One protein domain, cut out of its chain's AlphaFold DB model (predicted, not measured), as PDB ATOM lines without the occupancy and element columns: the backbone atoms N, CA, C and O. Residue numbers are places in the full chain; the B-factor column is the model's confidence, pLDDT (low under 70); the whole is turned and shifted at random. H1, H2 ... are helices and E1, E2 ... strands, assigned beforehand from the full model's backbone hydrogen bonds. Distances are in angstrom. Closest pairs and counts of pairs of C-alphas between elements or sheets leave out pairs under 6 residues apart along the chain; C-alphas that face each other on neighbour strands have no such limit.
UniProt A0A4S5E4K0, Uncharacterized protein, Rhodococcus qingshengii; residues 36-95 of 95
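AT A GLANCE: This is residues 36 to 95 of the 95 residues of an uncharacterized protein of Rhodococcus qingshengii (UniProt A0A4S5E4K0). You will find one long antiparallel hairpin, E1 and E2, with the very short helix H1 at its open end; from E2 a long loop, residues 66 to 87, folds back to the short helix H2, which is apart from E1. The 60 printed residues hold H1, E1, E2 and H2 in that order, a mixed class with under half of the residues in named elements. The whole is compact, radius of gyration of the C-alphas 12.0 A, and only just elongated, spanning 35 by 23 by 16 A.

HOW THE PARTS SIT: Start with E1, residues 48 to 55, and E2, residues 58 to 65, a hairpin at 157 degrees; look for N 51 and O 62, 2.9 A apart, within hydrogen-bond range. H1, residues 44 to 47, comes closest to E2 at the C-alphas of Arg 47 and Pro 65, 6.2 A. H1 is too short for an O i to N i+4 pair; in H2, residues 88 to 94, every such pair is within hydrogen-bond range. H1 and H2 are apart.

IN THESE COORDINATES: Find C-alpha 48 at (11.643, 41.997, -44.718); E1 runs 20.7 A from there, and E2 22.7 A. H1 measures 5.5 A; H2 runs 10.0 A to C-alpha 94 at (18.412, 39.561, -53.478).

THE WHOLE: The C-alphas farthest apart, of Thr 67 and Val 83, are 35.5 A apart. The printed part has no cut; the link E2 to H2 is long. No printed residue is under 70 in pLDDT.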
ATOM      1  N   GLY A  36      26.415  56.591 -54.076       90.62
ATOM      2  CA  GLY A  36      24.957  56.578 -53.984       90.62
ATOM      3  C   GLY A  36      24.486  56.055 -52.628       90.62
ATOM      4  O   GLY A  36      25.278  55.526 -51.857       90.62
ATOM      5  N   ASP A  37      23.193  56.191 -52.353       93.19
ATOM      6  CA  ASP A  37      22.594  55.599 -51.158       93.19
ATOM      7  C   ASP A  37      22.658  54.060 -51.244       93.19
ATOM      8  O   ASP A  37      22.107  53.493 -52.198       93.19
ATOM      9  N   PRO A  38      23.312  53.375 -50.285       94.56
ATOM     10  CA  PRO A  38      23.370  51.922 -50.273       94.56
ATOM     11  C   PRO A  38      22.047  51.274 -49.854       94.56
ATOM     12  O   PRO A  38      21.930  50.055 -49.948       94.56
ATOM     13  N   ALA A  39      21.061  52.031 -49.365       95.69
ATOM     14  CA  ALA A  39      19.848  51.473 -48.783       95.69
ATOM     15  C   ALA A  39      19.052  50.574 -49.752       95.69
ATOM     16  O   ALA A  39      18.970  50.839 -50.959       95.69
ATOM     17  N   PRO A  40      18.402  49.516 -49.230       96.06
ATOM     18  CA  PRO A  40      17.518  48.692 -50.032       96.06
ATOM     19  C   PRO A  40      16.321  49.500 -50.552       96.06
ATOM     20  O   PRO A  40      15.820  50.403 -49.875       96.06
ATOM     21  N   PRO A  41      15.781  49.147 -51.733       95.56
ATOM     22  CA  PRO A  41      14.558  49.746 -52.239       95.56
ATOM     23  C   PRO A  41      13.410  49.617 -51.234       95.56
ATOM     24  O   PRO A  41      13.221  48.557 -50.640       95.56
ATOM     25  N   ARG A  42      12.557  50.645 -51.121       94.50
ATOM     26  CA  ARG A  42      11.438  50.690 -50.152       94.50
ATOM     27  C   ARG A  42      10.561  49.431 -50.129       94.50
ATOM     28  O   ARG A  42      10.099  49.038 -49.062       94.50
ATOM     29  N   ARG A  43      10.377  48.767 -51.278       94.12
ATOM     30  CA  ARG A  43       9.626  47.500 -51.394       94.12
ATOM     31  C   ARG A  43      10.171  46.370 -50.510       94.12
ATOM     32  O   ARG A  43       9.433  45.446 -50.206       94.12
ATOM     33  N   PHE A  44      11.432  46.422 -50.083       95.50
ATOM     34  CA  PHE A  44      11.999  45.426 -49.175       95.50
ATOM     35  C   PHE A  44      11.340  45.476 -47.799       95.50
ATOM     36  O   PHE A  44      11.133  44.431 -47.196       95.50
ATOM     37  N   HIS A  45      10.927  46.653 -47.326       94.50
ATOM     38  CA  HIS A  45      10.344  46.808 -45.991       94.50
ATOM     39  C   HIS A  45       8.957  46.156 -45.844       94.50
ATOM     40  O   HIS A  45       8.513  45.908 -44.721       94.50
ATOM     41  N   SER A  46       8.264  45.851 -46.950       94.00
ATOM     42  CA  SER A  46       7.004  45.099 -46.891       94.00
ATOM     43  C   SER A  46       7.231  43.602 -46.660       94.00
ATOM     44  O   SER A  46       6.418  42.963 -46.000       94.00
ATOM     45  N   ARG A  47       8.346  43.048 -47.151       93.50
ATOM     46  CA  ARG A  47       8.667  41.610 -47.081       93.50
ATOM     47  C   ARG A  47       9.653  41.260 -45.972       93.50
ATOM     48  O   ARG A  47       9.584  40.168 -45.412       93.50
ATOM     49  N   PHE A  48      10.535  42.195 -45.638       95.56
ATOM     50  CA  PHE A  48      11.643  41.997 -44.718       95.56
ATOM     51  C   PHE A  48      11.614  43.014 -43.581       95.56
ATOM     52  O   PHE A  48      11.297  44.193 -43.769       95.56
ATOM     53  N   ARG A  49      12.006  42.563 -42.391       95.88
ATOM     54  CA  ARG A  49      12.523  43.436 -41.347       95.88
ATOM     55  C   ARG A  49      13.956  43.783 -41.736       95.88
ATOM     56  O   ARG A  49      14.848  42.943 -41.677       95.88
ATOM     57  N   VAL A  50      14.144  45.019 -42.183       96.62
ATOM     58  CA  VAL A  50      15.451  45.548 -42.574       96.62
ATOM     59  C   VAL A  50      16.099  46.176 -41.349       96.62
ATOM     60  O   VAL A  50      15.521  47.079 -40.742       96.62
ATOM     61  N   THR A  51      17.299  45.729 -41.002       96.88
ATOM     62  CA  THR A  51      18.148  46.400 -40.014       96.88
ATOM     63  C   THR A  51      19.436  46.863 -40.682       96.88
ATOM     64  O   THR A  51      19.896  46.261 -41.653       96.88
ATOM     65  N   ARG A  52      19.994  47.971 -40.195       97.62
ATOM     66  CA  ARG A  52      21.260  48.540 -40.661       97.62
ATOM     67  C   ARG A  52      22.214  48.592 -39.483       97.62
ATOM     68  O   ARG A  52      21.837  49.053 -38.408       97.62
ATOM     69  N   ARG A  53      23.444  48.147 -39.705       97.06
ATOM     70  CA  ARG A  53      24.564  48.317 -38.779       97.06
ATOM     71  C   ARG A  53      25.768  48.842 -39.543       97.06
ATOM     72  O   ARG A  53      25.930  48.508 -40.712       97.06
ATOM     73  N   THR A  54      26.620  49.602 -38.876       96.69
ATOM     74  CA  THR A  54      27.917  49.991 -39.430       96.69
ATOM     75  C   THR A  54      28.983  49.058 -38.863       96.69
ATOM     76  O   THR A  54      29.056  48.881 -37.649       96.69
ATOM     77  N   VAL A  55      29.777  48.434 -39.730       95.31
ATOM     78  CA  VAL A  55      30.891  47.543 -39.371       95.31
ATOM     79  C   VAL A  55      32.134  48.076 -40.065       95.31
ATOM     80  O   VAL A  55      32.131  48.195 -41.285       95.31
ATOM     81  N   ASP A  56      33.153  48.466 -39.300       94.94
ATOM     82  CA  ASP A  56      34.401  49.056 -39.815       94.94
ATOM     83  C   ASP A  56      34.184  50.205 -40.818       94.94
ATOM     84  O   ASP A  56      34.908  50.361 -41.798       94.94
ATOM     85  N   GLY A  57      33.148  51.015 -40.582       91.25
ATOM     86  CA  GLY A  57      32.778  52.142 -41.443       91.25
ATOM     87  C   GLY A  57      31.898  51.788 -42.649       91.25
ATOM     88  O   GLY A  57      31.515  52.694 -43.385       91.25
ATOM     89  N   PHE A  58      31.523  50.519 -42.835       90.69
ATOM     90  CA  PHE A  58      30.647  50.065 -43.919       90.69
ATOM     91  C   PHE A  58      29.234  49.756 -43.436       90.69
ATOM     92  O   PHE A  58      29.036  49.099 -42.412       90.69
ATOM     93  N   ASP A  59      28.235  50.168 -44.213       94.50
ATOM     94  CA  ASP A  59      26.847  49.810 -43.946       94.50
ATOM     95  C   ASP A  59      26.566  48.357 -44.321       94.50
ATOM     96  O   ASP A  59      26.632  47.954 -45.479       94.50
ATOM     97  N   CYS A  60      26.183  47.572 -43.324       96.69
ATOM     98  CA  CYS A  60      25.677  46.223 -43.494       96.69
ATOM     99  C   CYS A  60      24.167  46.220 -43.255       96.69
ATOM    100  O   CYS A  60      23.699  46.553 -42.161       96.69
ATOM    101  N   TYR A  61      23.414  45.801 -44.267       97.25
ATOM    102  CA  TYR A  61      21.973  45.612 -44.173       97.25
ATOM    103  C   TYR A  61      21.656  44.139 -43.933       97.25
ATOM    104  O   TYR A  61      22.068  43.275 -44.707       97.25
ATOM    105  N   SER A  62      20.900  43.851 -42.878       96.38
ATOM    106  CA  SER A  62      20.365  42.517 -42.617       96.38
ATOM    107  C   SER A  62      18.880  42.490 -42.954       96.38
ATOM    108  O   SER A  62      18.124  43.394 -42.590       96.38
ATOM    109  N   LEU A  63      18.482  41.453 -43.690       95.88
ATOM    110  CA  LEU A  63      17.118  41.242 -44.154       95.88
ATOM    111  C   LEU A  63      16.571  39.975 -43.509       95.88
ATOM    112  O   LEU A  63      17.008  38.874 -43.831       95.88
ATOM    113  N   GLU A  64      15.595  40.133 -42.627       95.12
ATOM    114  CA  GLU A  64      14.905  39.006 -42.002       95.12
ATOM    115  C   GLU A  64      13.488  38.900 -42.576       95.12
ATOM    116  O   GLU A  64      12.762  39.900 -42.564       95.12
ATOM    117  N   PRO A  65      13.054  37.738 -43.099       93.44
ATOM    118  CA  PRO A  65      11.664  37.549 -43.503       93.44
ATOM    119  C   PRO A  65      10.713  37.844 -42.336       93.44
ATOM    120  O   PRO A  65      10.970  37.457 -41.200       93.44
ATOM    121  N   ARG A  66       9.605  38.551 -42.594       92.00
ATOM    122  CA  ARG A  66       8.698  38.987 -41.511       92.00
ATOM    123  C   ARG A  66       7.811  37.874 -40.952       92.00
ATOM    124  O   ARG A  66       7.362  37.990 -39.819       92.00
ATOM    125  N   THR A  67       7.505  36.855 -41.750       89.50
ATOM    126  CA  THR A  67       6.526  35.806 -41.411       89.50
ATOM    127  C   THR A  67       7.160  34.461 -41.086       89.50
ATOM    128  O   THR A  67       6.484  33.585 -40.556       89.50
ATOM    129  N   THR A  68       8.440  34.274 -41.404       86.50
ATOM    130  CA  THR A  68       9.153  33.014 -41.205       86.50
ATOM    131  C   THR A  68      10.502  33.272 -40.557       86.50
ATOM    132  O   THR A  68      11.226  34.194 -40.928       86.50
ATOM    133  N   HIS A  69      10.856  32.430 -39.590       84.06
ATOM    134  CA  HIS A  69      12.189  32.437 -39.002       84.06
ATOM    135  C   HIS A  69      13.074  31.439 -39.749       84.06
ATOM    136  O   HIS A  69      12.685  30.292 -39.960       84.06
ATOM    137  N   SER A  70      14.258  31.890 -40.161       85.19
ATOM    138  CA  SER A  70      15.284  31.042 -40.772       85.19
ATOM    139  C   SER A  70      16.348  30.706 -39.734       85.19
ATOM    140  O   SER A  70      16.794  31.584 -38.999       85.19
ATOM    141  N   THR A  71      16.793  29.452 -39.702       90.75
ATOM    142  CA  THR A  71      17.983  29.029 -38.944       90.75
ATOM    143  C   THR A  71      19.277  29.213 -39.742       90.75
ATOM    144  O   THR A  71      20.367  29.002 -39.217       90.75
ATOM    145  N   GLN A  72      19.165  29.607 -41.012       92.31
ATOM    146  CA  GLN A  72      20.278  29.820 -41.931       92.31
ATOM    147  C   GLN A  72      20.417  31.301 -42.281       92.31
ATOM    148  O   GLN A  72      19.421  32.013 -42.439       92.31
ATOM    149  N   ALA A  73      21.661  31.739 -42.470       92.44
ATOM    150  CA  ALA A  73      22.002  33.081 -42.919       92.44
ATOM    151  C   ALA A  73      22.882  33.016 -44.172       92.44
ATOM    152  O   ALA A  73      23.739  32.142 -44.299       92.44
ATOM    153  N   VAL A  74      22.683  33.968 -45.082       95.25
ATOM    154  CA  VAL A  74      23.512  34.151 -46.277       95.25
ATOM    155  C   VAL A  74      24.215  35.495 -46.162       95.25
ATOM    156  O   VAL A  74      23.568  36.524 -45.976       95.25
ATOM    157  N   VAL A  75      25.540  35.490 -46.296       95.69
ATOM    158  CA  VAL A  75      26.334  36.716 -46.403       95.69
ATOM    159  C   VAL A  75      26.519  37.025 -47.881       95.69
ATOM    160  O   VAL A  75      27.167  36.269 -48.603       95.69
ATOM    161  N   TYR A  76      25.936  38.132 -48.334       95.62
ATOM    162  CA  TYR A  76      26.078  38.608 -49.705       95.62
ATOM    163  C   TYR A  76      26.992  39.828 -49.750       95.62
ATOM    164  O   TYR A  76      26.710  40.851 -49.127       95.62
ATOM    165  N   VAL A  77      28.072  39.720 -50.520       94.75
ATOM    166  CA  VAL A  77      28.981  40.828 -50.822       94.75
ATOM    167  C   VAL A  77      28.766  41.208 -52.280       94.75
ATOM    168  O   VAL A  77      28.911  40.373 -53.174       94.75
ATOM    169  N   HIS A  78      28.370  42.453 -52.530       94.31
ATOM    170  CA  HIS A  78      28.061  42.896 -53.885       94.31
ATOM    171  C   HIS A  78      29.330  43.061 -54.734       94.31
ATOM    172  O   HIS A  78      30.420  43.359 -54.246       94.31
ATOM    173  N   GLY A  79      29.168  42.913 -56.049       91.88
ATOM    174  CA  GLY A  79      30.201  43.290 -57.006       91.88
ATOM    175  C   GLY A  79      30.341  44.811 -57.112       91.88
ATOM    176  O   GLY A  79      29.511  45.576 -56.632       91.88
ATOM    177  N   GLY A  80      31.387  45.278 -57.790       91.50
ATOM    178  CA  GLY A  80      31.621  46.721 -57.944       91.50
ATOM    179  C   GLY A  80      33.085  47.129 -58.017       91.50
ATOM    180  O   GLY A  80      33.369  48.323 -58.079       91.50
ATOM    181  N   SER A  81      34.006  46.160 -58.043       90.69
ATOM    182  CA  SER A  81      35.461  46.386 -58.047       90.69
ATOM    183  C   SER A  81      35.955  47.186 -56.836       90.69
ATOM    184  O   SER A  81      36.939  47.899 -56.958       90.69
ATOM    185  N   TYR A  82      35.251  47.111 -55.697       89.62
ATOM    186  CA  TYR A  82      35.551  47.842 -54.452       89.62
ATOM    187  C   TYR A  82      35.506  49.379 -54.545       89.62
ATOM    188  O   TYR A  82      35.886  50.070 -53.607       89.62
ATOM    189  N   VAL A  83      35.027  49.932 -55.662       90.62
ATOM    190  CA  VAL A  83      34.994  51.388 -55.908       90.62
ATOM    191  C   VAL A  83      33.583  51.937 -56.108       90.62
ATOM    192  O   VAL A  83      33.387  53.156 -56.172       90.62
ATOM    193  N   ASN A  84      32.606  51.040 -56.252       91.19
ATOM    194  CA  ASN A  84      31.199  51.356 -56.447       91.19
ATOM    195  C   ASN A  84      30.381  50.797 -55.292       91.19
ATOM    196  O   ASN A  84      30.661  49.700 -54.820       91.19
ATOM    197  N   GLU A  85      29.349  51.543 -54.925       93.88
ATOM    198  CA  GLU A  85      28.353  51.124 -53.947       93.88
ATOM    199  C   GLU A  85      27.432  50.032 -54.505       93.88
ATOM    200  O   GLU A  85      27.358  49.827 -55.727       93.88
ATOM    201  N   ILE A  86      26.696  49.355 -53.624       95.25
ATOM    202  CA  ILE A  86      25.576  48.502 -54.028       95.25
ATOM    203  C   ILE A  86      24.553  49.297 -54.867       95.25
ATOM    204  O   ILE A  86      24.341  50.491 -54.676       95.25
ATOM    205  N   LEU A  87      23.914  48.644 -55.845       92.62
ATOM    206  CA  LEU A  87      23.012  49.286 -56.810       92.62
ATOM    207  C   LEU A  87      21.686  48.532 -56.891       92.62
ATOM    208  O   LEU A  87      21.599  47.358 -56.531       92.62
ATOM    209  N   ALA A  88      20.664  49.177 -57.456       91.69
ATOM    210  CA  ALA A  88      19.340  48.583 -57.643       91.69
ATOM    211  C   ALA A  88      19.344  47.179 -58.297       91.69
ATOM    212  O   ALA A  88      18.576  46.338 -57.835       91.69
ATOM    213  N   PRO A  89      20.196  46.858 -59.298       92.69
ATOM    214  CA  PRO A  89      20.272  45.498 -59.837       92.69
ATOM    215  C   PRO A  89      20.780  44.457 -58.830       92.69
ATOM    216  O   PRO A  89      20.280  43.336 -58.833       92.69
ATOM    217  N   HIS A  90      21.723  44.819 -57.949       95.94
ATOM    218  CA  HIS A  90      22.173  43.938 -56.865       95.94
ATOM    219  C   HIS A  90      21.027  43.666 -55.886       95.94
ATOM    220  O   HIS A  90      20.797  42.525 -55.508       95.94
ATOM    221  N   TRP A  91      20.242  44.694 -55.550       96.25
ATOM    222  CA  TRP A  91      19.048  44.516 -54.728       96.25
ATOM    223  C   TRP A  91      18.013  43.609 -55.394       96.25
ATOM    224  O   TRP A  91      17.498  42.710 -54.748       96.25
ATOM    225  N   SER A  92      17.750  43.770 -56.692       93.94
ATOM    226  CA  SER A  92      16.825  42.884 -57.413       93.94
ATOM    227  C   SER A  92      17.283  41.423 -57.467       93.94
ATOM    228  O   SER A  92      16.437  40.543 -57.563       93.94
ATOM    229  N   PHE A  93      18.592  41.150 -57.402       94.44
ATOM    230  CA  PHE A  93      19.105  39.783 -57.262       94.44
ATOM    231  C   PHE A  93      18.764  39.175 -55.893       94.44
ATOM    232  O   PHE A  93      18.490  37.983 -55.806       94.44
ATOM    233  N   ILE A  94      18.747  39.994 -54.839       94.25
ATOM    234  CA  ILE A  94      18.412  39.561 -53.478       94.25
ATOM    235  C   ILE A  94      16.899  39.332 -53.324       94.25
ATOM    236  O   ILE A  94      16.501  38.364 -52.674       94.25
ATOM    237  N   GLY A  95      16.048  40.206 -53.888       88.12
ATOM    238  CA  GLY A  95      14.590  40.062 -53.763       88.12
ATOM    239  C   GLY A  95      13.687  41.184 -54.267       88.12
ATOM    240  O   GLY A  95      14.105  42.346 -54.501       88.12
TER     241      GLY A  95